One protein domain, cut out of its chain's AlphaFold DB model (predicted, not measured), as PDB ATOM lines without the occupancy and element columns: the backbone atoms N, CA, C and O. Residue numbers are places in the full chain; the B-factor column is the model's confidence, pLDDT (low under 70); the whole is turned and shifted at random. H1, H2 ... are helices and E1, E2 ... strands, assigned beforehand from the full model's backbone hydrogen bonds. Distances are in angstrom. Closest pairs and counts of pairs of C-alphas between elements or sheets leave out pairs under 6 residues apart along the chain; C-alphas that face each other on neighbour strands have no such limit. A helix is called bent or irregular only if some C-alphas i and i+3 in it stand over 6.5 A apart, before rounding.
ATOM      1  N   VAL A   6       1.136 -63.375  19.525       94.38
ATOM      2  CA  VAL A   6       0.064 -62.373  19.464       94.38
ATOM      3  C   VAL A   6       0.536 -61.124  20.193       94.38
ATOM      4  O   VAL A   6       0.954 -61.205  21.348       94.38
ATOM      5  N   VAL A   7       0.471 -59.977  19.517       94.25
ATOM      6  CA  VAL A   7       0.759 -58.664  20.106       94.25
ATOM      7  C   VAL A   7      -0.564 -57.943  20.330       94.25
ATOM      8  O   VAL A   7      -1.308 -57.720  19.378       94.25
ATOM      9  N   CYS A   8      -0.842 -57.562  21.574       94.19
ATOM     10  CA  CYS A   8      -2.030 -56.803  21.952       94.19
ATOM     11  C   CYS A   8      -1.634 -55.444  22.536       94.19
ATOM     12  O   CYS A   8      -0.647 -55.327  23.266       94.19
ATOM     13  N   PHE A   9      -2.451 -54.426  22.274       93.00
ATOM     14  CA  PHE A   9      -2.283 -53.082  22.820       93.00
ATOM     15  C   PHE A   9      -3.402 -52.802  23.821       93.00
ATOM     16  O   PHE A   9      -4.574 -52.914  23.486       93.00
ATOM     17  N   GLY A  10      -3.034 -52.463  25.056       90.38
ATOM     18  CA  GLY A  10      -3.974 -52.202  26.147       90.38
ATOM     19  C   GLY A  10      -4.524 -50.774  26.197       90.38
ATOM     20  O   GLY A  10      -5.221 -50.447  27.151       90.38
ATOM     21  N   ALA A  11      -4.179 -49.904  25.243       87.81
ATOM     22  CA  ALA A  11      -4.760 -48.565  25.161       87.81
ATOM     23  C   ALA A  11      -6.261 -48.645  24.838       87.81
ATOM     24  O   ALA A  11      -6.651 -49.343  23.903       87.81
ATOM     25  N   ALA A  12      -7.090 -47.888  25.562       84.81
ATOM     26  CA  ALA A  12      -8.539 -47.861  25.341       84.81
ATOM     27  C   ALA A  12      -8.920 -47.340  23.941       84.81
ATOM     28  O   ALA A  12      -9.874 -47.820  23.338       84.81
ATOM     29  N   ALA A  13      -8.151 -46.383  23.414       85.12
ATOM     30  CA  ALA A  13      -8.328 -45.824  22.077       85.12
ATOM     31  C   ALA A  13      -7.007 -45.899  21.298       85.12
ATOM     32  O   ALA A  13      -6.251 -44.930  21.212       85.12
ATOM     33  N   LEU A  14      -6.697 -47.079  20.757       86.25
ATOM     34  CA  LEU A  14      -5.502 -47.270  19.940       86.25
ATOM     35  C   LEU A  14      -5.660 -46.584  18.577       86.25
ATOM     36  O   LEU A  14      -6.521 -46.949  17.780       86.25
ATOM     37  N   GLN A  15      -4.758 -45.659  18.259       89.56
ATOM     38  CA  GLN A  15      -4.623 -45.133  16.903       89.56
ATOM     39  C   GLN A  15      -3.686 -46.032  16.095       89.56
ATOM     40  O   GLN A  15      -2.482 -46.071  16.347       89.56
ATOM     41  N   ALA A  16      -4.222 -46.753  15.106       88.56
ATOM     42  CA  ALA A  16      -3.452 -47.715  14.312       88.56
ATOM     43  C   ALA A  16      -2.227 -47.089  13.616       88.56
ATOM     44  O   ALA A  16      -1.182 -47.721  13.518       88.56
ATOM     45  N   CYS A  17      -2.306 -45.822  13.196       90.94
ATOM     46  CA  CYS A  17      -1.170 -45.119  12.595       90.94
ATOM     47  C   CYS A  17       0.049 -45.017  13.533       90.94
ATOM     48  O   CYS A  17       1.182 -44.994  13.059       90.94
ATOM     49  N   MET A  18      -0.156 -45.026  14.856       89.25
ATOM     50  CA  MET A  18       0.931 -44.964  15.836       89.25
ATOM     51  C   MET A  18       1.721 -46.270  15.959       89.25
ATOM     52  O   MET A  18       2.844 -46.242  16.457       89.25
ATOM     53  N   SER A  19       1.173 -47.408  15.521       91.62
ATOM     54  CA  SER A  19       1.861 -48.707  15.579       91.62
ATOM     55  C   SER A  19       2.647 -49.036  14.308       91.62
ATOM     56  O   SER A  19       3.445 -49.973  14.311       91.62
ATOM     57  N   VAL A  20       2.491 -48.247  13.240       93.56
ATOM     58  CA  VAL A  20       3.165 -48.473  11.951       93.56
ATOM     59  C   VAL A  20       4.692 -48.568  12.094       93.56
ATOM     60  O   VAL A  20       5.250 -49.552  11.607       93.56
ATOM     61  N   PRO A  21       5.393 -47.654  12.802       93.88
ATOM     62  CA  PRO A  21       6.847 -47.758  12.957       93.88
ATOM     63  C   PRO A  21       7.291 -49.035  13.680       93.88
ATOM     64  O   PRO A  21       8.348 -49.584  13.376       93.88
ATOM     65  N   PHE A  22       6.479 -49.527  14.621       93.69
ATOM     66  CA  PHE A  22       6.737 -50.793  15.302       93.69
ATOM     67  C   PHE A  22       6.618 -51.964  14.325       93.69
ATOM     68  O   PHE A  22       7.547 -52.763  14.234       93.69
ATOM     69  N   PHE A  23       5.519 -52.057  13.569       94.94
ATOM     70  CA  PHE A  23       5.301 -53.174  12.648       94.94
ATOM     71  C   PHE A  23       6.315 -53.200  11.504       94.94
ATOM     72  O   PHE A  23       6.801 -54.276  11.169       94.94
ATOM     73  N   MET A  24       6.694 -52.043  10.957       95.94
ATOM     74  CA  MET A  24       7.730 -51.971   9.922       95.94
ATOM     75  C   MET A  24       9.074 -52.487  10.450       95.94
ATOM     76  O   MET A  24       9.672 -53.373   9.846       95.94
ATOM     77  N   SER A  25       9.514 -52.010  11.620       95.06
ATOM     78  CA  SER A  25      10.752 -52.489  12.248       95.06
ATOM     79  C   SER A  25      10.678 -53.966  12.641       95.06
ATOM     80  O   SER A  25      11.671 -54.685  12.526       95.06
ATOM     81  N   PHE A  26       9.512 -54.430  13.098       95.06
ATOM     82  CA  PHE A  26       9.280 -55.824  13.462       95.06
ATOM     83  C   PHE A  26       9.401 -56.736  12.243       95.06
ATOM     84  O   PHE A  26      10.102 -57.741  12.306       95.06
ATOM     85  N   VAL A  27       8.755 -56.381  11.128       95.88
ATOM     86  CA  VAL A  27       8.813 -57.170   9.893       95.88
ATOM     87  C   VAL A  27      10.236 -57.233   9.364       95.88
ATOM     88  O   VAL A  27      10.736 -58.333   9.136       95.88
ATOM     89  N   SER A  28      10.911 -56.089   9.252       97.06
ATOM     90  CA  SER A  28      12.296 -56.061   8.789       97.06
ATOM     91  C   SER A  28      13.202 -56.906   9.682       97.06
ATOM     92  O   SER A  28      13.855 -57.826   9.206       97.06
ATOM     93  N   SER A  29      13.184 -56.694  10.998       95.75
ATOM     94  CA  SER A  29      14.160 -57.362  11.859       95.75
ATOM     95  C   SER A  29      13.839 -58.834  12.142       95.75
ATOM     96  O   SER A  29      14.750 -59.647  12.248       95.75
ATOM     97  N   VAL A  30      12.564 -59.203  12.295       94.06
ATOM     98  CA  VAL A  30      12.182 -60.564  12.716       94.06
ATOM     99  C   VAL A  30      11.927 -61.476  11.521       94.06
ATOM    100  O   VAL A  30      12.314 -62.641  11.564       94.06
ATOM    101  N   TYR A  31      11.271 -60.980  10.468       93.19
ATOM    102  CA  TYR A  31      10.905 -61.807   9.314       93.19
ATOM    103  C   TYR A  31      11.918 -61.736   8.175       93.19
ATOM    104  O   TYR A  31      12.160 -62.765   7.553       93.19
ATOM    105  N   ILE A  32      12.498 -60.563   7.896       95.75
ATOM    106  CA  ILE A  32      13.496 -60.424   6.823       95.75
ATOM    107  C   ILE A  32      14.878 -60.833   7.341       95.75
ATOM    108  O   ILE A  32      15.498 -61.730   6.776       95.75
ATOM    109  N   ASP A  33      15.326 -60.243   8.451       95.94
ATOM    110  CA  ASP A  33      16.677 -60.481   8.983       95.94
ATOM    111  C   ASP A  33      16.777 -61.736   9.874       95.94
ATOM    112  O   ASP A  33      17.873 -62.148  10.254       95.94
ATOM    113  N   GLY A  34      15.644 -62.341  10.248       93.81
ATOM    114  CA  GLY A  34      15.606 -63.549  11.080       93.81
ATOM    115  C   GLY A  34      16.095 -63.353  12.521       93.81
ATOM    116  O   GLY A  34      16.483 -64.321  13.177       93.81
ATOM    117  N   VAL A  35      16.103 -62.120  13.038       94.31
ATOM    118  CA  VAL A  35      16.600 -61.827  14.388       94.31
ATOM    119  C   VAL A  35      15.656 -62.405  15.442       94.31
ATOM    120  O   VAL A  35      14.447 -62.155  15.440       94.31
ATOM    121  N   ASN A  36      16.229 -63.128  16.408       90.94
ATOM    122  CA  ASN A  36      15.485 -63.664  17.544       90.94
ATOM    123  C   ASN A  36      14.813 -62.548  18.360       90.94
ATOM    124  O   ASN A  36      15.378 -61.484  18.618       90.94
ATOM    125  N   LEU A  37      13.574 -62.803  18.779       91.69
ATOM    126  CA  LEU A  37      12.757 -61.834  19.500       91.69
ATOM    127  C   LEU A  37      12.866 -62.035  21.014       91.69
ATOM    128  O   LEU A  37      11.965 -62.595  21.638       91.69
ATOM    129  N   ASP A  38      13.972 -61.586  21.603       92.69
ATOM    130  CA  ASP A  38      14.101 -61.490  23.059       92.69
ATOM    131  C   ASP A  38      13.466 -60.195  23.612       92.69
ATOM    132  O   ASP A  38      13.009 -59.325  22.863       92.69
ATOM    133  N   HIS A  39      13.431 -60.049  24.941       93.12
ATOM    134  CA  HIS A  39      12.865 -58.866  25.595       93.12
ATOM    135  C   HIS A  39      13.566 -57.561  25.194       93.12
ATOM    136  O   HIS A  39      12.894 -56.546  25.002       93.12
ATOM    137  N   THR A  40      14.895 -57.572  25.055       92.75
ATOM    138  CA  THR A  40      15.693 -56.387  24.703       92.75
ATOM    139  C   THR A  40      15.388 -55.946  23.282       92.75
ATOM    140  O   THR A  40      15.153 -54.764  23.024       92.75
ATOM    141  N   HIS A  41      15.342 -56.902  22.361       93.31
ATOM    142  CA  HIS A  41      14.997 -56.658  20.981       93.31
ATOM    143  C   HIS A  41      13.552 -56.166  20.857       93.31
ATOM    144  O   HIS A  41      13.308 -55.149  20.208       93.31
ATOM    145  N   PHE A  42      12.600 -56.805  21.538       93.81
ATOM    146  CA  PHE A  42      11.205 -56.371  21.514       93.81
ATOM    147  C   PHE A  42      11.031 -54.952  22.077       93.81
ATOM    148  O   PHE A  42      10.380 -54.121  21.449       93.81
ATOM    149  N   ALA A  43      11.682 -54.622  23.197       92.44
ATOM    150  CA  ALA A  43      11.677 -53.271  23.758       92.44
ATOM    151  C   ALA A  43      12.277 -52.228  22.795       92.44
ATOM    152  O   ALA A  43      11.767 -51.107  22.693       92.44
ATOM    153  N   ARG A  44      13.326 -52.588  22.042       91.50
ATOM    154  CA  ARG A  44      13.900 -51.736  20.987       91.50
ATOM    155  C   ARG A  44      12.901 -51.494  19.856       91.50
ATOM    156  O   ARG A  44      12.726 -50.350  19.452       91.50
ATOM    157  N   LEU A  45      12.219 -52.540  19.389       92.81
ATOM    158  CA  LEU A  45      11.198 -52.436  18.342       92.81
ATOM    159  C   LEU A  45      10.030 -51.552  18.780       92.81
ATOM    160  O   LEU A  45       9.600 -50.679  18.030       92.81
ATOM    161  N   LEU A  46       9.552 -51.723  20.015       91.88
ATOM    162  CA  LEU A  46       8.533 -50.844  20.583       91.88
ATOM    163  C   LEU A  46       9.031 -49.393  20.648       91.88
ATOM    164  O   LEU A  46       8.295 -48.465  20.333       91.88
ATOM    165  N   SER A  47      10.310 -49.176  20.962       89.50
ATOM    166  CA  SER A  47      10.912 -47.835  21.016       89.50
ATOM    167  C   SER A  47      10.886 -47.083  19.677       89.50
ATOM    168  O   SER A  47      10.886 -45.854  19.692       89.50
ATOM    169  N   CYS A  48      10.755 -47.775  18.538       89.50
ATOM    170  CA  CYS A  48      10.529 -47.142  17.233       89.50
ATOM    171  C   CYS A  48       9.168 -46.425  17.135       89.50
ATOM    172  O   CYS A  48       9.019 -45.502  16.341       89.50
ATOM    173  N   ALA A  49       8.180 -46.822  17.943       88.69
ATOM    174  CA  ALA A  49       6.842 -46.238  17.997       88.69
ATOM    175  C   ALA A  49       6.652 -45.400  19.277       88.69
ATOM    176  O   ALA A  49       5.816 -45.703  20.125       88.69
ATOM    177  N   SER A  50       7.430 -44.327  19.439       81.50
ATOM    178  CA  SER A  50       7.493 -43.531  20.682       81.50
ATOM    179  C   SER A  50       6.131 -43.060  21.220       81.50
ATOM    180  O   SER A  50       5.921 -43.057  22.435       81.50
ATOM    181  N   MET A  51       5.190 -42.722  20.335       80.56
ATOM    182  CA  MET A  51       3.836 -42.316  20.718       80.56
ATOM    183  C   MET A  51       3.018 -43.476  21.295       80.56
ATOM    184  O   MET A  51       2.330 -43.308  22.297       80.56
ATOM    185  N   LEU A  52       3.150 -44.680  20.740       82.38
ATOM    186  CA  LEU A  52       2.481 -45.874  21.257       82.38
ATOM    187  C   LEU A  52       2.939 -46.200  22.686       82.38
ATOM    188  O   LEU A  52       2.141 -46.575  23.545       82.38
ATOM    189  N   ASN A  53       4.225 -45.990  22.953       81.31
ATOM    190  CA  ASN A  53       4.876 -46.364  24.207       81.31
ATOM    191  C   ASN A  53       4.336 -45.564  25.393       81.31
ATOM    192  O   ASN A  53       4.068 -46.110  26.464       81.31
ATOM    193  N   ARG A  54       4.123 -44.262  25.186       83.25
ATOM    194  CA  ARG A  54       3.632 -43.352  26.227       83.25
ATOM    195  C   ARG A  54       2.186 -43.639  26.624       83.25
ATOM    196  O   ARG A  54       1.820 -43.350  27.757       83.25
ATOM    197  N   HIS A  55       1.402 -44.252  25.738       84.75
ATOM    198  CA  HIS A  55      -0.049 -44.357  25.902       84.75
ATOM    199  C   HIS A  55      -0.578 -45.792  26.018       84.75
ATOM    200  O   HIS A  55      -1.697 -45.989  26.472       84.75
ATOM    201  N   SER A  56       0.208 -46.819  25.682       88.50
ATOM    202  CA  SER A  56      -0.261 -48.211  25.715       88.50
ATOM    203  C   SER A  56       0.583 -49.089  26.631       88.50
ATOM    204  O   SER A  56       1.801 -48.952  26.693       88.50
ATOM    205  N   THR A  57      -0.061 -50.009  27.350       92.38
ATOM    206  CA  THR A  57       0.609 -51.251  27.775       92.38
ATOM    207  C   THR A  57       0.637 -52.183  26.565       92.38
ATOM    208  O   THR A  57      -0.313 -52.173  25.779       92.38
ATOM    209  N   VAL A  58       1.694 -52.969  26.384       93.75
ATOM    210  CA  VAL A  58       1.782 -53.947  25.290       93.75
ATOM    211  C   VAL A  58       1.859 -55.347  25.875       93.75
ATOM    212  O   VAL A  58       2.647 -55.598  26.781       93.75
ATOM    213  N   LEU A  59       1.032 -56.255  25.373       95.25
ATOM    214  CA  LEU A  59       1.019 -57.657  25.769       95.25
ATOM    215  C   LEU A  59       1.560 -58.484  24.608       95.25
ATOM    216  O   LEU A  59       1.082 -58.357  23.484       95.25
ATOM    217  N   LEU A  60       2.547 -59.327  24.878       95.75
ATOM    218  CA  LEU A  60       3.059 -60.301  23.925       95.75
ATOM    219  C   LEU A  60       2.779 -61.692  24.471       95.75
ATOM    220  O   LEU A  60       3.439 -62.138  25.411       95.75
ATOM    221  N   TYR A  61       1.842 -62.379  23.837       95.06
ATOM    222  CA  TYR A  61       1.663 -63.810  24.012       95.06
ATOM    223  C   TYR A  61       2.598 -64.525  23.044       95.06
ATOM    224  O   TYR A  61       2.527 -64.279  21.842       95.06
ATOM    225  N   ALA A  62       3.481 -65.384  23.542       93.31
ATOM    226  CA  ALA A  62       4.421 -66.130  22.710       93.31
ATOM    227  C   ALA A  62       4.633 -67.543  23.253       93.31
ATOM    228  O   ALA A  62       4.658 -67.745  24.465       93.31
ATOM    229  N   ARG A  63       4.811 -68.526  22.368       90.75
ATOM    230  CA  ARG A  63       5.245 -69.866  22.791       90.75
ATOM    231  C   ARG A  63       6.746 -69.845  23.095       90.75
ATOM    232  O   ARG A  63       7.494 -69.225  22.335       90.75
ATOM    233  N   LYS A  64       7.200 -70.524  24.161       85.62
ATOM    234  CA  LYS A  64       8.648 -70.718  24.392       85.62
ATOM    235  C   LYS A  64       9.231 -71.668  23.343       85.62
ATOM    236  O   LYS A  64      10.330 -71.442  22.850       85.62
ATOM    237  N   THR A  65       8.472 -72.701  22.982       86.25
ATOM    238  CA  THR A  65       8.804 -73.661  21.922       86.25
ATOM    239  C   THR A  65       7.612 -73.849  20.978       86.25
ATOM    240  O   THR A  65       6.473 -73.695  21.417       86.25
ATOM    241  N   PRO A  66       7.826 -74.185  19.691       84.00
ATOM    242  CA  PRO A  66       6.742 -74.288  18.708       84.00
ATOM    243  C   PRO A  66       5.602 -75.232  19.106       84.00
ATOM    244  O   PRO A  66       4.455 -74.964  18.751       84.00
ATOM    245  N   ASP A  67       5.923 -76.282  19.866       85.56
ATOM    246  CA  ASP A  67       5.000 -77.354  20.247       85.56
ATOM    247  C   ASP A  67       4.342 -77.142  21.620       85.56
ATOM    248  O   ASP A  67       3.426 -77.875  21.993       85.56
ATOM    249  N   GLN A  68       4.784 -76.144  22.396       85.56
ATOM    250  CA  GLN A  68       4.205 -75.872  23.710       85.56
ATOM    251  C   GLN A  68       2.766 -75.379  23.537       85.56
ATOM    252  O   GLN A  68       2.591 -74.356  22.884       85.56
ATOM    253  N   PRO A  69       1.740 -76.008  24.143       83.31
ATOM    254  CA  PRO A  69       0.334 -75.662  23.906       83.31
ATOM    255  C   PRO A  69      -0.072 -74.305  24.499       83.31
ATOM    256  O   PRO A  69      -0.914 -73.612  23.920       83.31
ATOM    257  N   ALA A  70       0.552 -73.899  25.605       87.44
ATOM    258  CA  ALA A  70       0.292 -72.630  26.276       87.44
ATOM    259  C   ALA A  70       1.165 -71.490  25.727       87.44
ATOM    260  O   ALA A  70       2.323 -71.689  25.358       87.44
ATOM    261  N   LEU A  71       0.603 -70.279  25.707       91.12
ATOM    262  CA  LEU A  71       1.338 -69.052  25.410       91.12
ATOM    263  C   LEU A  71       1.819 -68.424  26.722       91.12
ATOM    264  O   LEU A  71       1.022 -68.230  27.637       91.12
ATOM    265  N   GLN A  72       3.095 -68.054  26.784       94.00
ATOM    266  CA  GLN A  72       3.639 -67.209  27.841       94.00
ATOM    267  C   GLN A  72       3.210 -65.763  27.592       94.00
ATOM    268  O   GLN A  72       3.367 -65.250  26.479       94.00
ATOM    269  N   LEU A  73       2.708 -65.098  28.629       95.06
ATOM    270  CA  LEU A  73       2.364 -63.685  28.584       95.06
ATOM    271  C   LEU A  73       3.557 -62.849  29.043       95.06
ATOM    272  O   LEU A  73       4.041 -62.976  30.163       95.06
ATOM    273  N   ASN A  74       3.992 -61.939  28.182       95.50
ATOM    274  CA  ASN A  74       4.971 -60.914  28.507       95.50
ATOM    275  C   ASN A  74       4.281 -59.551  28.464       95.50
ATOM    276  O   ASN A  74       3.801 -59.124  27.410       95.50
ATOM    277  N   LYS A  75       4.221 -58.863  29.600       95.38
ATOM    278  CA  LYS A  75       3.548 -57.573  29.738       95.38
ATOM    279  C   LYS A  75       4.576 -56.459  29.801       95.38
ATOM    280  O   LYS A  75       5.363 -56.393  30.736       95.38
ATOM    281  N   TYR A  76       4.538 -55.570  28.816       93.81
ATOM    282  CA  TYR A  76       5.463 -54.458  28.661       93.81
ATOM    283  C   TYR A  76       4.780 -53.137  29.005       93.81
ATOM    284  O   TYR A  76       3.751 -52.774  28.426       93.81
ATOM    285  N   ARG A  77       5.382 -52.387  29.925       92.69
ATOM    286  CA  ARG A  77       4.955 -51.044  30.324       92.69
ATOM    287  C   ARG A  77       6.112 -50.076  30.162       92.69
ATOM    288  O   ARG A  77       7.164 -50.272  30.761       92.69
ATOM    289  N   TRP A  78       5.932 -49.026  29.373       92.69
ATOM    290  CA  TRP A  78       6.938 -47.975  29.291       92.69
ATOM    291  C   TRP A  78       6.864 -47.094  30.538       92.69
ATOM    292  O   TRP A  78       5.788 -46.638  30.909       92.69
ATOM    293  N   SER A  79       7.997 -46.859  31.186       91.94
ATOM    294  CA  SER A  79       8.117 -46.096  32.423       91.94
ATOM    295  C   SER A  79       8.927 -44.826  32.199       91.94
ATOM    296  O   SER A  79       9.984 -44.844  31.563       91.94
ATOM    297  N   HIS A  80       8.443 -43.728  32.774       91.00
ATOM    298  CA  HIS A  80       9.118 -42.436  32.804       91.00
ATOM    299  C   HIS A  80       8.809 -41.720  34.108       91.00
ATOM    300  O   HIS A  80       7.654 -41.682  34.529       91.00
ATOM    301  N   LYS A  81       9.820 -41.079  34.702       89.81
ATOM    302  CA  LYS A  81       9.717 -40.460  36.034       89.81
ATOM    303  C   LYS A  81       8.560 -39.466  36.165       89.81
ATOM    304  O   LYS A  81       7.980 -39.371  37.234       89.81
ATOM    305  N   THR A  82       8.230 -38.740  35.098       89.50
ATOM    306  CA  THR A  82       7.198 -37.685  35.121       89.50
ATOM    307  C   THR A  82       6.010 -37.890  34.186       89.50
ATOM    308  O   THR A  82       5.003 -37.224  34.368       89.50
ATOM    309  N   VAL A  83       6.111 -38.776  33.190       89.12
ATOM    310  CA  VAL A  83       5.073 -38.932  32.149       89.12
ATOM    311  C   VAL A  83       4.240 -40.176  32.419       89.12
ATOM    312  O   VAL A  83       3.034 -40.174  32.208       89.12
ATOM    313  N   ARG A  84       4.894 -41.243  32.890       90.88
ATOM    314  CA  ARG A  84       4.254 -42.521  33.181       90.88
ATOM    315  C   ARG A  84       4.985 -43.213  34.338       90.88
ATOM    316  O   ARG A  84       5.770 -44.138  34.095       90.88
ATOM    317  N   PRO A  85       4.843 -42.700  35.576       92.62
ATOM    318  CA  PRO A  85       5.591 -43.179  36.736       92.62
ATOM    319  C   PRO A  85       5.405 -44.683  36.908       92.62
ATOM    320  O   PRO A  85       4.286 -45.157  37.069       92.62
ATOM    321  N   TRP A  86       6.491 -45.451  36.805       92.38
ATOM    322  CA  TRP A  86       6.449 -46.917  36.887       92.38
ATOM    323  C   TRP A  86       5.491 -47.606  35.893       92.38
ATOM    324  O   TRP A  86       5.072 -48.743  36.103       92.38
ATOM    325  N   GLY A  87       5.177 -46.949  34.772       91.44
ATOM    326  CA  GLY A  87       4.243 -47.460  33.767       91.44
ATOM    327  C   GLY A  87       2.768 -47.164  34.043       91.44
ATOM    328  O   GLY A  87       1.919 -47.546  33.234       91.44
ATOM    329  N   GLU A  88       2.458 -46.448  35.123       91.62
ATOM    330  CA  GLU A  88       1.105 -46.006  35.459       91.62
ATOM    331  C   GLU A  88       0.698 -44.777  34.643       91.62
ATOM    332  O   GLU A  88       1.469 -43.829  34.485       91.62
ATOM    333  N   GLU A  89      -0.525 -44.802  34.118       88.56
ATOM    334  CA  GLU A  89      -1.109 -43.678  33.391       88.56
ATOM    335  C   GLU A  89      -1.453 -42.535  34.353       88.56
ATOM    336  O   GLU A  89      -2.018 -42.750  35.430       88.56
ATOM    337  N   LEU A  90      -1.094 -41.312  33.961       89.38
ATOM    338  CA  LEU A  90      -1.447 -40.112  34.705       89.38
ATOM    339  C   LEU A  90      -2.811 -39.600  34.239       89.38
ATOM    340  O   LEU A  90      -3.034 -39.503  33.031       89.38
ATOM    341  N   PRO A  91      -3.716 -39.232  35.161       90.06
ATOM    342  CA  PRO A  91      -4.986 -38.652  34.768       90.06
ATOM    343  C   PRO A  91      -4.759 -37.271  34.132       90.06
ATOM    344  O   PRO A  91      -3.945 -36.479  34.609       90.06
ATOM    345  N   LEU A  92      -5.502 -36.975  33.061       90.00
ATOM    346  CA  LEU A  92      -5.446 -35.678  32.371       90.00
ATOM    347  C   LEU A  92      -5.904 -34.522  33.278       90.00
ATOM    348  O   LEU A  92      -5.412 -33.398  33.163       90.00
ATOM    349  N   GLN A  93      -6.849 -34.818  34.170       95.31
ATOM    350  CA  GLN A  93      -7.410 -33.901  35.156       95.31
ATOM    351  C   GLN A  93      -7.095 -34.389  36.565       95.31
ATOM    352  O   GLN A  93      -7.074 -35.592  36.827       95.31
ATOM    353  N   CYS A  94      -6.889 -33.460  37.493       95.94
ATOM    354  CA  CYS A  94      -6.820 -33.791  38.905       95.94
ATOM    355  C   CYS A  94      -8.145 -34.437  39.360       95.94
ATOM    356  O   CYS A  94      -9.188 -33.805  39.198       95.94
ATOM    357  N   PRO A  95      -8.124 -35.639  39.966       95.44
ATOM    358  CA  PRO A  95      -9.343 -36.309  40.428       95.44
ATOM    359  C   PRO A  95     -10.132 -35.537  41.495       95.44
ATOM    360  O   PRO A  95     -11.336 -35.729  41.601       95.44
ATOM    361  N   GLU A  96      -9.469 -34.666  42.265       96.81
ATOM    362  CA  GLU A  96     -10.105 -33.904  43.351       96.81
ATOM    363  C   GLU A  96     -10.682 -32.566  42.879       96.81
ATOM    364  O   GLU A  96     -11.799 -32.211  43.236       96.81
ATOM    365  N   CYS A  97      -9.928 -31.793  42.086       96.75
ATOM    366  CA  CYS A  97     -10.327 -30.429  41.708       96.75
ATOM    367  C   CYS A  97     -10.641 -30.238  40.219       96.75
ATOM    368  O   CYS A  97     -10.957 -29.124  39.808       96.75
ATOM    369  N   GLY A  98     -10.502 -31.274  39.387       96.00
ATOM    370  CA  GLY A  98     -10.781 -31.222  37.946       96.00
ATOM    371  C   GLY A  98      -9.784 -30.411  37.108       96.00
ATOM    372  O   GLY A  98      -9.916 -30.357  35.888       96.00
ATOM    373  N   SER A  99      -8.773 -29.789  37.725       96.25
ATOM    374  CA  SER A  99      -7.794 -28.979  36.992       96.25
ATOM    375  C   SER A  99      -7.000 -29.820  35.993       96.25
ATOM    376  O   SER A  99      -6.518 -30.906  36.321       96.25
ATOM    377  N   ILE A 100      -6.887 -29.320  34.763       95.62
ATOM    378  CA  ILE A 100      -6.229 -30.001  33.647       95.62
ATOM    379  C   ILE A 100      -4.719 -29.788  33.747       95.62
ATOM    380  O   ILE A 100      -4.262 -28.671  33.978       95.62
ATOM    381  N   ALA A 101      -3.946 -30.853  33.523       89.88
ATOM    382  CA  ALA A 101      -2.482 -30.809  33.453       89.88
ATOM    383  C   ALA A 101      -1.790 -30.203  34.696       89.88
ATOM    384  O   ALA A 101      -0.703 -29.641  34.593       89.88
ATOM    385  N   SER A 102      -2.398 -30.342  35.879       94.12
ATOM    386  CA  SER A 102      -1.885 -29.790  37.142       94.12
ATOM    387  C   SER A 102      -1.086 -30.783  37.996       94.12
ATOM    388  O   SER A 102      -0.619 -30.428  39.078       94.12
ATOM    389  N   LEU A 103      -0.963 -32.045  37.571       94.69
ATOM    390  CA  LEU A 103      -0.225 -33.069  38.312       94.69
ATOM    391  C   LEU A 103       1.285 -32.925  38.099       94.69
ATOM    392  O   LEU A 103       1.783 -33.042  36.981       94.69
ATOM    393  N   LYS A 104       2.026 -32.801  39.199       94.50
ATOM    394  CA  LYS A 104       3.490 -32.796  39.214       94.50
ATOM    395  C   LYS A 104       4.037 -34.022  39.904       94.50
ATOM    396  O   LYS A 104       3.675 -34.293  41.046       94.50
ATOM    397  N   ILE A 105       4.953 -34.717  39.235       94.94
ATOM    398  CA  ILE A 105       5.618 -35.898  39.785       94.94
ATOM    399  C   ILE A 105       7.010 -35.533  40.301       94.94
ATOM    400  O   ILE A 105       7.797 -34.898  39.596       94.94
ATOM    401  N   LYS A 106       7.326 -35.953  41.526       92.88
ATOM    402  CA  LYS A 106       8.628 -35.772  42.177       92.88
ATOM    403  C   LYS A 106       9.141 -37.098  42.735       92.88
ATOM    404  O   LYS A 106       8.361 -38.008  43.005       92.88
ATOM    405  N   ALA A 107      10.457 -37.193  42.916       88.50
ATOM    406  CA  ALA A 107      11.060 -38.310  43.637       88.50
ATOM    407  C   ALA A 107      10.663 -38.264  45.123       88.50
ATOM    408  O   ALA A 107      10.647 -37.186  45.720       88.50
ATOM    409  N   GLY A 108      10.318 -39.423  45.679       79.00
ATOM    410  CA  GLY A 108       9.986 -39.628  47.085       79.00
ATOM    411  C   GLY A 108      11.118 -40.241  47.897       79.00
ATOM    412  O   GLY A 108      12.290 -40.144  47.533       79.00
ATOM    413  N   GLN A 109      10.756 -40.885  49.008       73.06
ATOM    414  CA  GLN A 109      11.692 -41.719  49.761       73.06
ATOM    415  C   GLN A 109      11.972 -43.024  48.998       73.06
ATOM    416  O   GLN A 109      11.062 -43.681  48.498       73.06
ATOM    417  N   GLY A 110      13.247 -43.410  48.905       81.56
ATOM    418  CA  GLY A 110      13.653 -44.621  48.188       81.56
ATOM    419  C   GLY A 110      13.430 -44.522  46.674       81.56
ATOM    420  O   GLY A 110      13.922 -43.599  46.027       81.56
ATOM    421  N   ALA A 111      12.731 -45.506  46.101       82.50
ATOM    422  CA  ALA A 111      12.426 -45.576  44.668       82.50
ATOM    423  C   ALA A 111      11.025 -45.036  44.312       82.50
ATOM    424  O   ALA A 111      10.630 -45.061  43.144       82.50
ATOM    425  N   ASP A 112      10.268 -44.560  45.299       89.75
ATOM    426  CA  ASP A 112       8.893 -44.130  45.089       89.75
ATOM    427  C   ASP A 112       8.827 -42.774  44.382       89.75
ATOM    428  O   ASP A 112       9.714 -41.922  44.493       89.75
ATOM    429  N   LEU A 113       7.750 -42.576  43.627       93.19
ATOM    430  CA  LEU A 113       7.437 -41.314  42.965       93.19
ATOM    431  C   LEU A 113       6.132 -40.774  43.551       93.19
ATOM    432  O   LEU A 113       5.170 -41.521  43.698       93.19
ATOM    433  N   HIS A 114       6.066 -39.481  43.855       94.62
ATOM    434  CA  HIS A 114       4.850 -38.842  44.361       94.62
ATOM    435  C   HIS A 114       4.310 -37.845  43.347       94.62
ATOM    436  O   HIS A 114       5.040 -36.971  42.879       94.62
ATOM    437  N   GLY A 115       3.028 -37.976  43.023       94.81
ATOM    438  CA  GLY A 115       2.267 -37.009  42.250       94.81
ATOM    439  C   GLY A 115       1.440 -36.114  43.158       94.81
ATOM    440  O   GLY A 115       0.689 -36.622  43.984       94.81
ATOM    441  N   THR A 116       1.539 -34.803  42.978       95.81
ATOM    442  CA  THR A 116       0.739 -33.801  43.701       95.81
ATOM    443  C   THR A 116       0.066 -32.858  42.719       95.81
ATOM    444  O   THR A 116       0.669 -32.517  41.700       95.81
ATOM    445  N   CYS A 117      -1.151 -32.403  43.018       96.62
ATOM    446  CA  CYS A 117      -1.783 -31.332  42.247       96.62
ATOM    447  C   CYS A 117      -1.157 -29.974  42.605       96.62
ATOM    448  O   CYS A 117      -1.012 -29.654  43.780       96.62
ATOM    449  N   GLU A 118      -0.793 -29.169  41.607       95.75
ATOM    450  CA  GLU A 118      -0.210 -27.832  41.806       95.75
ATOM    451  C   GLU A 118      -1.255 -26.733  42.055       95.75
ATOM    452  O   GLU A 118      -0.894 -25.589  42.331       95.75
ATOM    453  N   MET A 119      -2.552 -27.054  41.987       96.88
ATOM    454  CA  MET A 119      -3.601 -26.076  42.270       96.88
ATOM    455  C   MET A 119      -3.644 -25.717  43.751       96.88
ATOM    456  O   MET A 119      -3.716 -26.590  44.618       96.88
ATOM    457  N   THR A 120      -3.675 -24.417  44.035       94.69
ATOM    458  CA  THR A 120      -3.771 -23.891  45.397       94.69
ATOM    459  C   THR A 120      -4.998 -24.452  46.117       94.69
ATOM    460  O   THR A 120      -6.113 -24.376  45.609       94.69
ATOM    461  N   GLY A 121      -4.784 -25.018  47.307       93.94
ATOM    462  CA  GLY A 121      -5.848 -25.581  48.145       93.94
ATOM    463  C   GLY A 121      -6.311 -26.989  47.759       93.94
ATOM    464  O   GLY A 121      -7.161 -27.540  48.451       93.94
ATOM    465  N   CYS A 122      -5.763 -27.602  46.704       96.56
ATOM    466  CA  CYS A 122      -6.109 -28.976  46.341       96.56
ATOM    467  C   CYS A 122      -5.321 -29.995  47.192       96.56
ATOM    468  O   CYS A 122      -4.089 -29.946  47.193       96.56
ATOM    469  N   PRO A 123      -5.985 -30.951  47.876       96.50
ATOM    470  CA  PRO A 123      -5.313 -31.934  48.729       96.50
ATOM    471  C   PRO A 123      -4.786 -33.162  47.965       96.50
ATOM    472  O   PRO A 123      -4.231 -34.070  48.582       96.50
ATOM    473  N   PHE A 124      -4.971 -33.232  46.642       96.44
ATOM    474  CA  PHE A 124      -4.658 -34.433  45.872       96.44
ATOM    475  C   PHE A 124      -3.173 -34.806  45.939       96.44
ATOM    476  O   PHE A 124      -2.293 -34.052  45.505       96.44
ATOM    477  N   THR A 125      -2.922 -36.037  46.379       94.81
ATOM    478  CA  THR A 125      -1.613 -36.686  46.360       94.81
ATOM    479  C   THR A 125      -1.760 -38.158  45.985       94.81
ATOM    480  O   THR A 125      -2.748 -38.806  46.332       94.81
ATOM    481  N   ARG A 126      -0.780 -38.706  45.264       94.75
ATOM    482  CA  ARG A 126      -0.717 -40.128  44.909       94.75
ATOM    483  C   ARG A 126       0.723 -40.615  44.898       94.75
ATOM    484  O   ARG A 126       1.584 -39.992  44.283       94.75
ATOM    485  N   THR A 127       0.971 -41.761  45.518       94.62
ATOM    486  CA  THR A 127       2.266 -42.450  45.448       94.62
ATOM    487  C   THR A 127       2.239 -43.489  44.331       94.62
ATOM    488  O   THR A 127       1.273 -44.237  44.188       94.62
ATOM    489  N   TYR A 128       3.310 -43.537  43.548       93.81
ATOM    490  CA  TYR A 128       3.559 -44.517  42.502       93.81
ATOM    491  C   TYR A 128       4.768 -45.349  42.912       93.81
ATOM    492  O   TYR A 128       5.878 -44.827  43.053       93.81
ATOM    493  N   THR A 129       4.550 -46.647  43.069       92.62
ATOM    494  CA  THR A 129       5.577 -47.616  43.444       92.62
ATOM    495  C   THR A 129       5.936 -48.483  42.245       92.62
ATOM    496  O   THR A 129       5.152 -48.647  41.304       92.62
ATOM    497  N   ARG A 130       7.144 -49.049  42.255       89.75
ATOM    498  CA  ARG A 130       7.546 -50.000  41.219       89.75
ATOM    499  C   ARG A 130       6.659 -51.250  41.305       89.75
ATOM    500  O   ARG A 130       6.596 -51.854  42.374       89.75
ATOM    501  N   PRO A 131       6.022 -51.691  40.206       89.75
ATOM    502  CA  PRO A 131       5.191 -52.883  40.237       89.75
ATOM    503  C   PRO A 131       6.039 -54.138  40.487       89.75
ATOM    504  O   PRO A 131       7.100 -54.329  39.882       89.75
ATOM    505  N   ASN A 132       5.544 -55.011  41.366       87.88
ATOM    506  CA  ASN A 132       6.183 -56.287  41.681       87.88
ATOM    507  C   ASN A 132       6.307 -57.170  40.428       87.88
ATOM    508  O   ASN A 132       5.489 -57.096  39.509       87.88
ATOM    509  N   GLY A 133       7.363 -57.986  40.374       88.56
ATOM    510  CA  GLY A 133       7.610 -58.912  39.260       88.56
ATOM    511  C   GLY A 133       8.021 -58.253  37.936       88.56
ATOM    512  O   GLY A 133       8.164 -58.957  36.941       88.56
ATOM    513  N   HIS A 134       8.222 -56.929  37.904       90.88
ATOM    514  CA  HIS A 134       8.663 -56.230  36.699       90.88
ATOM    515  C   HIS A 134      10.174 -55.967  36.699       90.88
ATOM    516  O   HIS A 134      10.726 -55.335  37.610       90.88
ATOM    517  N   THR A 135      10.847 -56.373  35.627       92.12
ATOM    518  CA  THR A 135      12.263 -56.091  35.373       92.12
ATOM    519  C   THR A 135      12.407 -54.983  34.335       92.12
ATOM    520  O   THR A 135      11.609 -54.866  33.408       92.12
ATOM    521  N   ALA A 136      13.403 -54.115  34.515       90.94
ATOM    522  CA  ALA A 136      13.689 -53.076  33.537       90.94
ATOM    523  C   ALA A 136      14.467 -53.683  32.365       90.94
ATOM    524  O   ALA A 136      15.550 -54.235  32.546       90.94
ATOM    525  N   VAL A 137      13.923 -53.545  31.164       88.94
ATOM    526  CA  VAL A 137      14.603 -53.828  29.909       88.94
ATOM    527  C   VAL A 137      15.263 -52.531  29.460       88.94
ATOM    528  O   VAL A 137      14.585 -51.509  29.357       88.94
ATOM    529  N   LYS A 138      16.591 -52.593  29.279       70.94
ATOM    530  CA  LYS A 138      17.542 -51.538  28.869       70.94
ATOM    531  C   LYS A 138      16.901 -50.169  28.553       70.94
ATOM    532  O   LYS A 138      16.117 -50.044  27.616       70.94
ATOM    533  N   SER A 139      17.275 -49.137  29.315       57.34
ATOM    534  CA  SER A 139      16.790 -47.764  29.110       57.34
ATOM    535  C   SER A 139      17.137 -47.275  27.703       57.34
ATOM    536  O   SER A 139      18.296 -47.325  27.295       57.34
ATOM    537  N   VAL A 140      16.127 -46.811  26.974       56.09
ATOM    538  CA  VAL A 140      16.304 -46.016  25.753       56.09
ATOM    539  C   VAL A 140      16.002 -44.573  26.146       56.09
ATOM    540  O   VAL A 140      15.159 -44.359  27.015       56.09
ATOM    541  N   GLU A 141      16.716 -43.599  25.585       59.31
ATOM    542  CA  GLU A 141      16.739 -42.227  26.107       59.31
ATOM    543  C   GLU A 141      15.354 -41.685  26.505       59.31
ATOM    544  O   GLU A 141      14.361 -41.816  25.789       59.31
ATOM    545  N   GLN A 142      15.333 -41.080  27.699       73.69
ATOM    546  CA  GLN A 142      14.196 -40.543  28.457       73.69
ATOM    547  C   GLN A 142      13.361 -41.567  29.257       73.69
ATOM    548  O   GLN A 142      12.851 -41.189  30.306       73.69
ATOM    549  N   GLY A 143      13.269 -42.856  28.893       84.12
ATOM    550  CA  GLY A 143      12.458 -43.842  29.640       84.12
ATOM    551  C   GLY A 143      13.015 -45.269  29.687       84.12
ATOM    552  O   GLY A 143      14.135 -45.553  29.269       84.12
ATOM    553  N   ALA A 144      12.241 -46.204  30.231       90.00
ATOM    554  CA  ALA A 144      12.609 -47.621  30.237       90.00
ATOM    555  C   ALA A 144      11.381 -48.514  30.095       90.00
ATOM    556  O   ALA A 144      10.329 -48.231  30.665       90.00
ATOM    557  N   TRP A 145      11.520 -49.616  29.368       91.94
ATOM    558  CA  TRP A 145      10.494 -50.648  29.348       91.94
ATOM    559  C   TRP A 145      10.598 -51.502  30.600       91.94
ATOM    560  O   TRP A 145      11.673 -51.959  30.966       91.94
ATOM    561  N   LEU A 146       9.472 -51.723  31.258       93.75
ATOM    562  CA  LEU A 146       9.315 -52.686  32.332       93.75
ATOM    563  C   LEU A 146       8.613 -53.909  31.757       93.75
ATOM    564  O   LEU A 146       7.591 -53.748  31.090       93.75
ATOM    565  N   VAL A 147       9.137 -55.104  32.014       94.94
ATOM    566  CA  VAL A 147       8.519 -56.362  31.594       94.94
ATOM    567  C   VAL A 147       8.185 -57.220  32.806       94.94
ATOM    568  O   VAL A 147       9.030 -57.397  33.680       94.94
ATOM    569  N   SER A 148       6.969 -57.756  32.859       95.00
ATOM    570  CA  SER A 148       6.635 -58.907  33.701       95.00
ATOM    571  C   SER A 148       6.321 -60.113  32.827       95.00
ATOM    572  O   SER A 148       5.817 -59.973  31.709       95.00
ATOM    573  N   VAL A 149       6.643 -61.294  33.340       93.88
ATOM    574  CA  VAL A 149       6.424 -62.570  32.662       93.88
ATOM    575  C   VAL A 149       5.445 -63.391  33.490       93.88
ATOM    576  O   VAL A 149       5.663 -63.596  34.681       93.88
ATOM    577  N   GLU A 150       4.376 -63.854  32.855       89.12
ATOM    578  CA  GLU A 150       3.338 -64.696  33.445       89.12
ATOM    579  C   GLU A 150       3.190 -65.979  32.613       89.12
ATOM    580  O   GLU A 150       3.242 -65.948  31.379       89.12
ATOM    581  N   GLY A 151       2.991 -67.117  33.282       71.56
ATOM    582  CA  GLY A 151       2.758 -68.401  32.613       71.56
ATOM    583  C   GLY A 151       4.029 -69.163  32.229       71.56
ATOM    584  O   GLY A 151       4.183 -69.587  31.085       71.56
TER     585      GLY A 151
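What this domain is: This is residues 6 to 151 of the 153 residues of an uncharacterized protein of Polyporus arcularius HHB13444 (UniProt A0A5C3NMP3). Two lobes stand end to end: a larger one, in which H2 packs on one face of a strongly twisted five-strand sheet and H1 lies beyond H2 and H3, and a smaller one, the three-strand sheet of E4, E5 and E6. A long stretch with no named element, residues 80 to 102, leads from the larger lobe to the smaller, and a short link after E6 leads back to E7. The printed part has 146 residues with three named helices and eight named strands, in the order E1 H1 H2 H3 E2 E3 E4 E5 E6 E7 E8; its class is mixed, helices and strands. The sheets, E1 - E2 - E3 - E8 - E7 and E4 - E5 - E6, are antiparallel throughout. The whole is elongated, 58 by 31 by 27 A, and only just compact, close to loose, with a radius of gyration of the C-alphas of 17.3 A.

Where its parts are: Find C-alpha 6 at (0.064, -62.373, 19.464), where E1 begins and runs to residue 9. H1, residues 16 to 32, is 22.5 A long and irregular, with C-alphas 18 and 21 standing 7.1 A apart; it has a kink of 32 degrees near residue 23. Then come H2, residues 39 to 47, H3, residues 50 to 55, E2, residues 57 to 62, and E3, residues 72 to 79, 22.1 A long. Look for E4 at residues 103 to 107, beginning at (-0.225, -33.069, 38.312), E5 at 113 to 117 and E6 at 125 to 128. E7 is residues 135 to 140; E8, residues 143 to 150, runs 23.1 A to C-alpha 150 at (3.338, -64.696, 33.445).

How they stand to each other: In the larger sheet look at N 8 and O 59, 2.8 A, for E1 and E2; N 60 and O 74, 2.8 A, for the hairpin E2 and E3; N 77 and O 146, 2.8 A, for E3 and E8; and N 137 and O 145, 2.8 A, for the hairpin E7 and E8. H2 and H3 are on this sheet, two layers, helices on one face of a sheet; the closest C-alphas of H2 and E7 are Thr 40 and Val 137, 5.9 A. H3 stands at the sheet's level, at a height of 3.3 A, and its closest C-alpha pair with E3 is Asn 53 and Trp 78, 5.7 A. H1 is not on the sheet. H1 and H2, a helical hairpin, touch through residues 22 to 26 of H1 alone, at a steep tilt of 42 degrees, opposite ways; the closest C-alphas are Phe 22 and Leu 46, 5.6 A. H2 has every O i to N i+4 pair within hydrogen-bond range, H1 10 of 13, and H3 0 of 2, with 2 of 3 O i to N i+3 pairs. E4, E5 and E6 form a meander, each strand the antiparallel neighbour of the one before, with N 106 and O 114 at 2.8 A and N 115 and O 126 at 2.8 A. E3 and E4 are apart, and so are E6 and E7.

The domain as a whole: The two C-alphas farthest apart are those of Asp 67 and Gly 121, 59.8 A. The printed part has no cut, and its one long link is E3 to E4, 23 residues. The mean pLDDT of the printed part is 90.4; look for values under 70 at residues 139 to 141.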